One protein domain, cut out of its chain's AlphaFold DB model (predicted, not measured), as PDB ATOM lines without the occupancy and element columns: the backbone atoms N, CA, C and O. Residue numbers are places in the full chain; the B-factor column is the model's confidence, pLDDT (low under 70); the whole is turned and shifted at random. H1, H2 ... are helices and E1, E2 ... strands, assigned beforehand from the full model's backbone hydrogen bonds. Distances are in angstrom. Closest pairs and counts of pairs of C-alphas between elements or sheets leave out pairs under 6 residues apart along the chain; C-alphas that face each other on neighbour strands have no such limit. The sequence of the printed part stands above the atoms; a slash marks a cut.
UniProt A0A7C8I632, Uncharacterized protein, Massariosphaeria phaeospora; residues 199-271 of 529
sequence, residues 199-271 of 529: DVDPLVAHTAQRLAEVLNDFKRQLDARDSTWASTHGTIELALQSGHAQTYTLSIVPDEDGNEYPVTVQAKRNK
ATOM      1  N   ASP A 199      35.639  -6.863  19.078       84.81
ATOM      2  CA  ASP A 199      35.468  -5.545  18.417       84.81
ATOM      3  C   ASP A 199      36.414  -4.465  18.985       84.81
ATOM      4  O   ASP A 199      36.309  -3.279  18.657       84.81
ATOM      5  N   VAL A 200      37.340  -4.847  19.870       90.06
ATOM      6  CA  VAL A 200      38.352  -3.932  20.410       90.06
ATOM      7  C   VAL A 200      39.622  -4.046  19.576       90.06
ATOM      8  O   VAL A 200      40.111  -5.140  19.312       90.06
ATOM      9  N   ASP A 201      40.171  -2.900  19.170       90.81
ATOM     10  CA  ASP A 201      41.471  -2.828  18.502       90.81
ATOM     11  C   ASP A 201      42.537  -3.579  19.337       90.81
ATOM     12  O   ASP A 201      42.684  -3.289  20.531       90.81
ATOM     13  N   PRO A 202      43.295  -4.528  18.748       92.38
ATOM     14  CA  PRO A 202      44.297  -5.310  19.472       92.38
ATOM     15  C   PRO A 202      45.347  -4.435  20.168       92.38
ATOM     16  O   PRO A 202      45.840  -4.796  21.238       92.38
ATOM     17  N   LEU A 203      45.665  -3.258  19.619       91.12
ATOM     18  CA  LEU A 203      46.593  -2.321  20.247       91.12
ATOM     19  C   LEU A 203      45.995  -1.702  21.516       91.12
ATOM     20  O   LEU A 203      46.701  -1.522  22.511       91.12
ATOM     21  N   VAL A 204      44.695  -1.400  21.504       93.44
ATOM     22  CA  VAL A 204      43.969  -0.882  22.672       93.44
ATOM     23  C   VAL A 204      43.851  -1.964  23.743       93.44
ATOM     24  O   VAL A 204      44.097  -1.673  24.911       93.44
ATOM     25  N   ALA A 205      43.569  -3.210  23.354       93.44
ATOM     26  CA  ALA A 205      43.537  -4.350  24.271       93.44
ATOM     27  C   ALA A 205      44.905  -4.585  24.942       93.44
ATOM     28  O   ALA A 205      44.991  -4.653  26.167       93.44
ATOM     29  N   HIS A 206      45.993  -4.600  24.166       94.25
ATOM     30  CA  HIS A 206      47.351  -4.735  24.700       94.25
ATOM     31  C   HIS A 206      47.753  -3.544  25.593       94.25
ATOM     32  O   HIS A 206      48.434  -3.711  26.605       94.25
ATOM     33  N   THR A 207      47.297  -2.332  25.265       94.25
ATOM     34  CA  THR A 207      47.513  -1.147  26.113       94.25
ATOM     35  C   THR A 207      46.756  -1.261  27.438       94.25
ATOM     36  O   THR A 207      47.326  -0.957  28.485       94.25
ATOM     37  N   ALA A 208      45.505  -1.728  27.412       94.50
ATOM     38  CA  ALA A 208      44.716  -1.983  28.613       94.50
ATOM     39  C   ALA A 208      45.388  -3.035  29.509       94.50
ATOM     40  O   ALA A 208      45.520  -2.813  30.712       94.50
ATOM     41  N   GLN A 209      45.904  -4.117  28.919       94.00
ATOM     42  CA  GLN A 209      46.650  -5.151  29.639       94.00
ATOM     43  C   GLN A 209      47.914  -4.594  30.311       94.00
ATOM     44  O   GLN A 209      48.093  -4.774  31.513       94.00
ATOM     45  N   ARG A 210      48.760  -3.852  29.583       95.12
ATOM     46  CA  ARG A 210      49.960  -3.230  30.179       95.12
ATOM     47  C   ARG A 210      49.618  -2.266  31.308       95.12
ATOM     48  O   ARG A 210      50.347  -2.177  32.292       95.12
ATOM     49  N   LEU A 211      48.523  -1.521  31.169       94.19
ATOM     50  CA  LEU A 211      48.076  -0.603  32.209       94.19
ATOM     51  C   LEU A 211      47.608  -1.366  33.454       94.19
ATOM     52  O   LEU A 211      47.943  -0.961  34.564       94.19
ATOM     53  N   ALA A 212      46.909  -2.490  33.278       92.38
ATOM     54  CA  ALA A 212      46.545  -3.385  34.370       92.38
ATOM     55  C   ALA A 212      47.791  -3.912  35.104       92.38
ATOM     56  O   ALA A 212      47.862  -3.818  36.326       92.38
ATOM     57  N   GLU A 213      48.805  -4.397  34.382       92.81
ATOM     58  CA  GLU A 213      50.066  -4.888  34.965       92.81
ATOM     59  C   GLU A 213      50.764  -3.816  35.819       92.81
ATOM     60  O   GLU A 213      51.077  -4.057  36.985       92.81
ATOM     61  N   VAL A 214      50.919  -2.598  35.289       94.75
ATOM     62  CA  VAL A 214      51.556  -1.485  36.015       94.75
ATOM     63  C   VAL A 214      50.760  -1.083  37.261       94.75
ATOM     64  O   VAL A 214      51.350  -0.824  38.312       94.75
ATOM     65  N   LEU A 215      49.428  -1.032  37.171       92.56
ATOM     66  CA  LEU A 215      48.578  -0.727  38.326       92.56
ATOM     67  C   LEU A 215      48.676  -1.811  39.403       92.56
ATOM     68  O   LEU A 215      48.703  -1.489  40.589       92.56
ATOM     69  N   ASN A 216      48.778  -3.077  39.002       90.38
ATOM     70  CA  ASN A 216      48.944  -4.194  39.924       90.38
ATOM     71  C   ASN A 216      50.295  -4.175  40.631       90.38
ATOM     72  O   ASN A 216      50.346  -4.380  41.844       90.38
ATOM     73  N   ASP A 217      51.375  -3.872  39.916       91.81
ATOM     74  CA  ASP A 217      52.696  -3.711  40.523       91.81
ATOM     75  C   ASP A 217      52.716  -2.544  41.511       91.81
ATOM     76  O   ASP A 217      53.257  -2.664  42.613       91.81
ATOM     77  N   PHE A 218      52.082  -1.426  41.153       91.00
ATOM     78  CA  PHE A 218      51.974  -0.275  42.040       91.00
ATOM     79  C   PHE A 218      51.143  -0.590  43.290       91.00
ATOM     80  O   PHE A 218      51.566  -0.273  44.402       91.00
ATOM     81  N   LYS A 219      50.009  -1.283  43.128       89.25
ATOM     82  CA  LYS A 219      49.186  -1.772  44.241       89.25
ATOM     83  C   LYS A 219      49.998  -2.684  45.165       89.25
ATOM     84  O   LYS A 219      50.045  -2.423  46.362       89.25
ATOM     85  N   ARG A 220      50.731  -3.668  44.625       87.88
ATOM     86  CA  ARG A 220      51.607  -4.565  45.410       87.88
ATOM     87  C   ARG A 220      52.661  -3.798  46.209       87.88
ATOM     88  O   ARG A 220      52.928  -4.144  47.357       87.88
ATOM     89  N   GLN A 221      53.266  -2.765  45.621       90.69
ATOM     90  CA  GLN A 221      54.262  -1.936  46.309       90.69
ATOM     91  C   GLN A 221      53.649  -1.096  47.436       90.69
ATOM     92  O   GLN A 221      54.264  -0.969  48.497       90.69
ATOM     93  N   LEU A 222      52.452  -0.539  47.230       88.56
ATOM     94  CA  LEU A 222      51.728   0.193  48.271       88.56
ATOM     95  C   LEU A 222      51.294  -0.731  49.411       88.56
ATOM     96  O   LEU A 222      51.568  -0.425  50.572       88.56
ATOM     97  N   ASP A 223      50.712  -1.884  49.081       86.19
ATOM     98  CA  ASP A 223      50.280  -2.883  50.060       86.19
ATOM     99  C   ASP A 223      51.480  -3.371  50.902       86.19
ATOM    100  O   ASP A 223      51.383  -3.481  52.125       86.19
ATOM    101  N   ALA A 224      52.651  -3.573  50.275       87.62
ATOM    102  CA  ALA A 224      53.886  -3.954  50.966       87.62
ATOM    103  C   ALA A 224      54.433  -2.861  51.903       87.62
ATOM    104  O   ALA A 224      55.041  -3.183  52.926       87.62
ATOM    105  N   ARG A 225      54.252  -1.578  51.563       91.25
ATOM    106  CA  ARG A 225      54.755  -0.454  52.367       91.25
ATOM    107  C   ARG A 225      53.845  -0.148  53.551       91.25
ATOM    108  O   ARG A 225      54.331   0.014  54.668       91.25
ATOM    109  N   ASP A 226      52.545  -0.064  53.291       88.81
ATOM    110  CA  ASP A 226      51.590   0.537  54.220       88.81
ATOM    111  C   ASP A 226      50.743  -0.516  54.956       88.81
ATOM    112  O   ASP A 226      50.010  -0.160  55.876       88.81
ATOM    113  N   SER A 227      50.836  -1.807  54.588       84.94
ATOM    114  CA  SER A 227      49.992  -2.901  55.120       84.94
ATOM    115  C   SER A 227      48.485  -2.601  55.053       84.94
ATOM    116  O   SER A 227      47.690  -3.185  55.788       84.94
ATOM    117  N   THR A 228      48.090  -1.660  54.193       79.69
ATOM    118  CA  THR A 228      46.714  -1.212  53.985       79.69
ATOM    119  C   THR A 228      46.348  -1.455  52.533       79.69
ATOM    120  O   THR A 228      47.167  -1.231  51.647       79.69
ATOM    121  N   TRP A 229      45.129  -1.936  52.294       75.19
ATOM    122  CA  TRP A 229      44.673  -2.274  50.950       75.19
ATOM    123  C   TRP A 229      44.433  -1.014  50.123       75.19
ATOM    124  O   TRP A 229      43.502  -0.247  50.390       75.19
ATOM    125  N   ALA A 230      45.242  -0.815  49.085       78.31
ATOM    126  CA  ALA A 230      45.016   0.257  48.126       78.31
ATOM    127  C   ALA A 230      43.878  -0.117  47.157       78.31
ATOM    128  O   ALA A 230      43.898  -1.176  46.524       78.31
ATOM    129  N   SER A 231      42.883   0.763  47.006       83.94
ATOM    130  CA  SER A 231      41.843   0.654  45.972       83.94
ATOM    131  C   SER A 231      42.133   1.639  44.842       83.94
ATOM    132  O   SER A 231      42.507   2.785  45.091       83.94
ATOM    133  N   THR A 232      41.992   1.198  43.591       84.25
ATOM    134  CA  THR A 232      42.221   2.026  42.400       84.25
ATOM    135  C   THR A 232      40.974   2.017  41.534       84.25
ATOM    136  O   THR A 232      40.490   0.960  41.141       84.25
ATOM    137  N   HIS A 233      40.463   3.206  41.233       90.69
ATOM    138  CA  HIS A 233      39.322   3.424  40.354       90.69
ATOM    139  C   HIS A 233      39.653   4.562  39.389       90.69
ATOM    140  O   HIS A 233      40.360   5.507  39.741       90.69
ATOM    141  N   GLY A 234      39.149   4.478  38.162       92.31
ATOM    142  CA  GLY A 234      39.362   5.527  37.176       92.31
ATOM    143  C   GLY A 234      38.950   5.123  35.772       92.31
ATOM    144  O   GLY A 234      38.735   3.948  35.469       92.31
ATOM    145  N   THR A 235      38.848   6.124  34.908       94.31
ATOM    146  CA  THR A 235      38.525   5.957  33.492       94.31
ATOM    147  C   THR A 235      39.499   6.761  32.644       94.31
ATOM    148  O   THR A 235      39.761   7.924  32.949       94.31
ATOM    149  N   ILE A 236      40.018   6.161  31.577       93.06
ATOM    150  CA  ILE A 236      40.939   6.795  30.631       93.06
ATOM    151  C   ILE A 236      40.282   6.791  29.254       93.06
ATOM    152  O   ILE A 236      39.876   5.743  28.760       93.06
ATOM    153  N   GLU A 237      40.186   7.954  28.617       93.62
ATOM    154  CA  GLU A 237      39.685   8.066  27.246       93.62
ATOM    155  C   GLU A 237      40.850   8.112  26.250       93.62
ATOM    156  O   GLU A 237      41.764   8.928  26.369       93.62
ATOM    157  N   LEU A 238      40.808   7.233  25.253       90.88
ATOM    158  CA  LEU A 238      41.772   7.137  24.165       90.88
ATOM    159  C   LEU A 238      41.095   7.538  22.856       90.88
ATOM    160  O   LEU A 238      40.187   6.856  22.386       90.88
ATOM    161  N   ALA A 239      41.551   8.628  22.245       91.12
ATOM    162  CA  ALA A 239      41.130   9.030  20.907       91.12
ATOM    163  C   ALA A 239      42.197   8.607  19.889       91.12
ATOM    164  O   ALA A 239      43.278   9.199  19.840       91.12
ATOM    165  N   LEU A 240      41.905   7.593  19.069       88.00
ATOM    166  CA  LEU A 240      42.796   7.192  17.980       88.00
ATOM    167  C   LEU A 240      42.480   7.994  16.714       88.00
ATOM    168  O   LEU A 240      41.349   8.022  16.229       88.00
ATOM    169  N   GLN A 241      43.510   8.622  16.142       85.38
ATOM    170  CA  GLN A 241      43.439   9.328  14.854       85.38
ATOM    171  C   GLN A 241      43.570   8.361  13.660       85.38
ATOM    172  O   GLN A 241      44.168   8.684  12.634       85.38
ATOM    173  N   SER A 242      43.053   7.143  13.785       77.25
ATOM    174  CA  SER A 242      43.196   6.080  12.790       77.25
ATOM    175  C   SER A 242      42.104   6.170  11.721       77.25
ATOM    176  O   SER A 242      41.214   5.332  11.701       77.25
ATOM    177  N   GLY A 243      42.135   7.189  10.852       74.00
ATOM    178  CA  GLY A 243      41.262   7.345   9.662       74.00
ATOM    179  C   GLY A 243      39.761   7.574   9.928       74.00
ATOM    180  O   GLY A 243      39.124   8.388   9.268       74.00
ATOM    181  N   HIS A 244      39.215   6.921  10.944       77.94
ATOM    182  CA  HIS A 244      37.931   7.133  11.580       77.94
ATOM    183  C   HIS A 244      38.250   7.536  13.018       77.94
ATOM    184  O   HIS A 244      38.963   6.808  13.705       77.94
ATOM    185  N   ALA A 245      37.778   8.700  13.463       84.25
ATOM    186  CA  ALA A 245      37.968   9.145  14.840       84.25
ATOM    187  C   ALA A 245      37.233   8.178  15.783       84.25
ATOM    188  O   ALA A 245      36.031   8.305  16.004       84.25
ATOM    189  N   GLN A 246      37.941   7.162  16.271       90.00
ATOM    190  CA  GLN A 246      37.414   6.178  17.203       90.00
ATOM    191  C   GLN A 246      37.891   6.547  18.600       90.00
ATOM    192  O   GLN A 246      39.090   6.674  18.856       90.00
ATOM    193  N   THR A 247      36.935   6.728  19.503       92.38
ATOM    194  CA  THR A 247      37.191   6.926  20.924       92.38
ATOM    195  C   THR A 247      36.938   5.627  21.676       92.38
ATOM    196  O   THR A 247      35.907   4.975  21.511       92.38
ATOM    197  N   TYR A 248      37.895   5.242  22.510       93.62
ATOM    198  CA  TYR A 248      37.827   4.096  23.404       93.62
ATOM    199  C   TYR A 248      37.869   4.599  24.842       93.62
ATOM    200  O   TYR A 248      38.633   5.506  25.163       93.62
ATOM    201  N   THR A 249      37.065   4.009  25.712       95.12
ATOM    202  CA  THR A 249      37.068   4.292  27.145       95.12
ATOM    203  C   THR A 249      37.620   3.066  27.858       95.12
ATOM    204  O   THR A 249      37.038   1.986  27.777       95.12
ATOM    205  N   LEU A 250      38.756   3.223  28.530       94.75
ATOM    206  CA  LEU A 250      39.338   2.222  29.413       94.75
ATOM    207  C   LEU A 250      38.808   2.457  30.829       94.75
ATOM    208  O   LEU A 250      39.097   3.496  31.420       94.75
ATOM    209  N   SER A 251      38.044   1.522  31.379       95.25
ATOM    210  CA  SER A 251      37.592   1.569  32.771       95.25
ATOM    211  C   SER A 251      38.435   0.635  33.627       95.25
ATOM    212  O   SER A 251      38.546  -0.554  33.325       95.25
ATOM    213  N   ILE A 252      39.014   1.177  34.696       94.12
ATOM    214  CA  ILE A 252      39.711   0.405  35.723       94.12
ATOM    215  C   ILE A 252      38.631  -0.199  36.620       94.12
ATOM    216  O   ILE A 252      37.944   0.538  37.331       94.12
ATOM    217  N   VAL A 253      38.456  -1.517  36.542       90.88
ATOM    218  CA  VAL A 253      37.459  -2.251  37.322       90.88
ATOM    219  C   VAL A 253      38.191  -2.944  38.472       90.88
ATOM    220  O   VAL A 253      39.005  -3.840  38.217       90.88
ATOM    221  N   PRO A 254      37.977  -2.514  39.729       84.19
ATOM    222  CA  PRO A 254      38.422  -3.298  40.867       84.19
ATOM    223  C   PRO A 254      37.605  -4.591  40.883       84.19
ATOM    224  O   PRO A 254      36.380  -4.540  40.795       84.19
ATOM    225  N   ASP A 255      38.280  -5.733  40.948       78.06
ATOM    226  CA  ASP A 255      37.587  -7.011  41.061       78.06
ATOM    227  C   ASP A 255      36.928  -7.081  42.449       78.06
ATOM    228  O   ASP A 255      37.600  -6.875  43.467       78.06
ATOM    229  N   GLU A 256      35.606  -7.268  42.496       65.50
ATOM    230  CA  GLU A 256      34.849  -7.238  43.757       65.50
ATOM    231  C   GLU A 256      35.078  -8.507  44.596       65.50
ATOM    232  O   GLU A 256      34.894  -8.481  45.814       65.50
ATOM    233  N   ASP A 257      35.599  -9.574  43.984       58.50
ATOM    234  CA  ASP A 257      35.796 -10.889  44.604       58.50
ATOM    235  C   ASP A 257      37.105 -11.036  45.404       58.50
ATOM    236  O   ASP A 257      37.666 -12.119  45.525       58.50
ATOM    237  N   GLY A 258      37.544  -9.952  46.051       49.44
ATOM    238  CA  GLY A 258      38.346 -10.012  47.276       49.44
ATOM    239  C   GLY A 258      39.828 -10.394  47.135       49.44
ATOM    240  O   GLY A 258      40.193 -11.404  46.557       49.44
ATOM    241  N   ASN A 259      40.679  -9.590  47.784       48.88
ATOM    242  CA  ASN A 259      42.042  -9.835  48.301       48.88
ATOM    243  C   ASN A 259      43.156 -10.406  47.394       48.88
ATOM    244  O   ASN A 259      44.322 -10.129  47.672       48.88
ATOM    245  N   GLU A 260      42.853 -11.155  46.341       59.31
ATOM    246  CA  GLU A 260      43.823 -11.909  45.539       59.31
ATOM    247  C   GLU A 260      43.821 -11.499  44.060       59.31
ATOM    248  O   GLU A 260      44.782 -11.768  43.334       59.31
ATOM    249  N   TYR A 261      42.786 -10.783  43.614       59.97
ATOM    250  CA  TYR A 261      42.605 -10.512  42.197       59.97
ATOM    251  C   TYR A 261      43.293  -9.223  41.716       59.97
ATOM    252  O   TYR A 261      43.213  -8.169  42.364       59.97
ATOM    253  N   PRO A 262      43.989  -9.293  40.567       77.81
ATOM    254  CA  PRO A 262      44.602  -8.141  39.928       77.81
ATOM    255  C   PRO A 262      43.530  -7.141  39.474       77.81
ATOM    256  O   PRO A 262      42.514  -7.514  38.900       77.81
ATOM    257  N   VAL A 263      43.794  -5.849  39.664       87.06
ATOM    258  CA  VAL A 263      43.088  -4.757  38.989       87.06
ATOM    259  C   VAL A 263      43.033  -5.069  37.495       87.06
ATOM    260  O   VAL A 263      44.080  -5.253  36.866       87.06
ATOM    261  N   THR A 264      41.826  -5.115  36.931       91.00
ATOM    262  CA  THR A 264      41.619  -5.317  35.496       91.00
ATOM    263  C   THR A 264      41.244  -3.998  34.827       91.00
ATOM    264  O   THR A 264      40.649  -3.099  35.427       91.00
ATOM    265  N   VAL A 265      41.630  -3.850  33.562       92.38
ATOM    266  CA  VAL A 265      41.303  -2.672  32.756       92.38
ATOM    267  C   VAL A 265      40.473  -3.145  31.580       92.38
ATOM    268  O   VAL A 265      40.960  -3.870  30.716       92.38
ATOM    269  N   GLN A 266      39.210  -2.733  31.547       93.06
ATOM    270  CA  GLN A 266      38.294  -3.090  30.473       93.06
ATOM    271  C   GLN A 266      38.286  -1.991  29.418       93.06
ATOM    272  O   GLN A 266      38.065  -0.820  29.725       93.06
ATOM    273  N   ALA A 267      38.522  -2.368  28.164       93.56
ATOM    274  CA  ALA A 267      38.451  -1.460  27.033       93.56
ATOM    275  C   ALA A 267      37.062  -1.520  26.396       93.56
ATOM    276  O   ALA A 267      36.643  -2.558  25.892       93.56
ATOM    277  N   LYS A 268      36.359  -0.388  26.368       93.38
ATOM    278  CA  LYS A 268      35.065  -0.262  25.701       93.38
ATOM    279  C   LYS A 268      35.166   0.739  24.565       93.38
ATOM    280  O   LYS A 268      35.441   1.918  24.781       93.38
ATOM    281  N   ARG A 269      34.907   0.291  23.337       91.75
ATOM    282  CA  ARG A 269      34.775   1.194  22.191       91.75
ATOM    283  C   ARG A 269      33.542   2.067  22.395       91.75
ATOM    284  O   ARG A 269      32.425   1.558  22.510       91.75
ATOM    285  N   ASN A 270      33.732   3.382  22.434       90.56
ATOM    286  CA  ASN A 270      32.615   4.306  22.450       90.56
ATOM    287  C   ASN A 270      32.042   4.316  21.031       90.56
ATOM    288  O   ASN A 270      32.587   4.942  20.121       90.56
ATOM    289  N   LYS A 271      30.972   3.543  20.812       86.00
ATOM    290  CA  LYS A 271      30.144   3.682  19.615       86.00
ATOM    291  C   LYS A 271      29.540   5.066  19.729       86.00
ATOM    292  O   LYS A 271      28.560   5.233  20.452       86.00
TER     293      LYS A 271
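AT A GLANCE: This is residues 199 to 271 of the 529 residues of an uncharacterized protein of Massariosphaeria phaeospora (UniProt A0A7C8I632). Picture a small, strongly twisted sheet of three strands with one long helix, H1, lying over one face of it while the other face is bare; two layers, then, in which the helix runs on past the sheet, and residues 223 to 228, of which 223 to 226 belong to H1, stick out free at its far end. From there the chain folds back through residues 227 to 233 into the sheet, which is a meander of two hairpins in a row. You have 73 printed residues with one named helix and three named strands, in the order H1, E1, E2, E3 along the chain, and the sheet's order is E1, E2, E3, all antiparallel. The class is mixed, helices and strands. The whole is loose, with a radius of gyration of the C-alphas of 14.1 A, and its outline is a rod spanning 47 by 20 by 17 A.

HOW THE PARTS SIT: Begin with the sheet, at its inner strand E2, residues 246 to 253. On one side of it look for the edge strand E1, residues 234 to 240, antiparallel to E2 with 160 degrees between their directions. The two form a hairpin; N 238 and O 248 are 2.8 A apart and N 252 and O 234 are 2.9 A apart, both within hydrogen-bond range. On the other side of E2 is the other edge strand, E3, residues 264 to 270, antiparallel to E2 at 152 degrees. These two are also a hairpin; the C-alphas of residues 250 and 267, which face each other, are 4.5 A apart, and N 249 and O 268 are within hydrogen-bond range at 2.8 A. The sheet is strongly twisted, its C-alphas lying up to 4.8 A off the best plane. Now turn to H1, residues 202 to 226, which is on the sheet at a height over the sheet of 8.1 A. It is over E2, on which 8 of its C-alphas fall, and only just over E3, on which 3 fall. It runs along the strands, but only just, at 28 degrees to E2 on the local plane. The closest C-alphas of H1 and E3 are those of Ala 212 and Thr 264, 5.4 A apart. Those of H1 and E2 are Ala 208 and Leu 250, 6.9 A apart. In H1 every O i to N i+4 pair is within hydrogen-bond range.

IN THESE COORDINATES: In the sheet, find C-alpha 234 at (39.362, 5.527, 37.176), where E1 begins; the strand runs 19.6 A to C-alpha 240. E2 runs from C-alpha 246 to C-alpha 253, 21.8 A. E3 covers 18.5 A from C-alpha 264 to C-alpha 270 at (32.615, 4.306, 22.450), where the last element ends. For the helix, go back to C-alpha 202 at (44.297, -5.310, 19.472); from there H1 runs 36.0 A to C-alpha 226, mainly along z.

THE WHOLE: The two C-alphas farthest apart are those of Ser 227 and Gly 243, 47.4 A, while the first and last printed C-alphas, of Asp 199 and Lys 271, are 10.7 A apart. The printed part has no cut. The link from E1 to E2 is tight, with 5 residues between them; H1 to E1, with 7, and E2 to E3, with 10, are short links, and no link is long. Look in the B-factor column for the model's confidence: the mean pLDDT of the printed part is 86.6, and residues 256 to 261, between E2 and E3, are under 70.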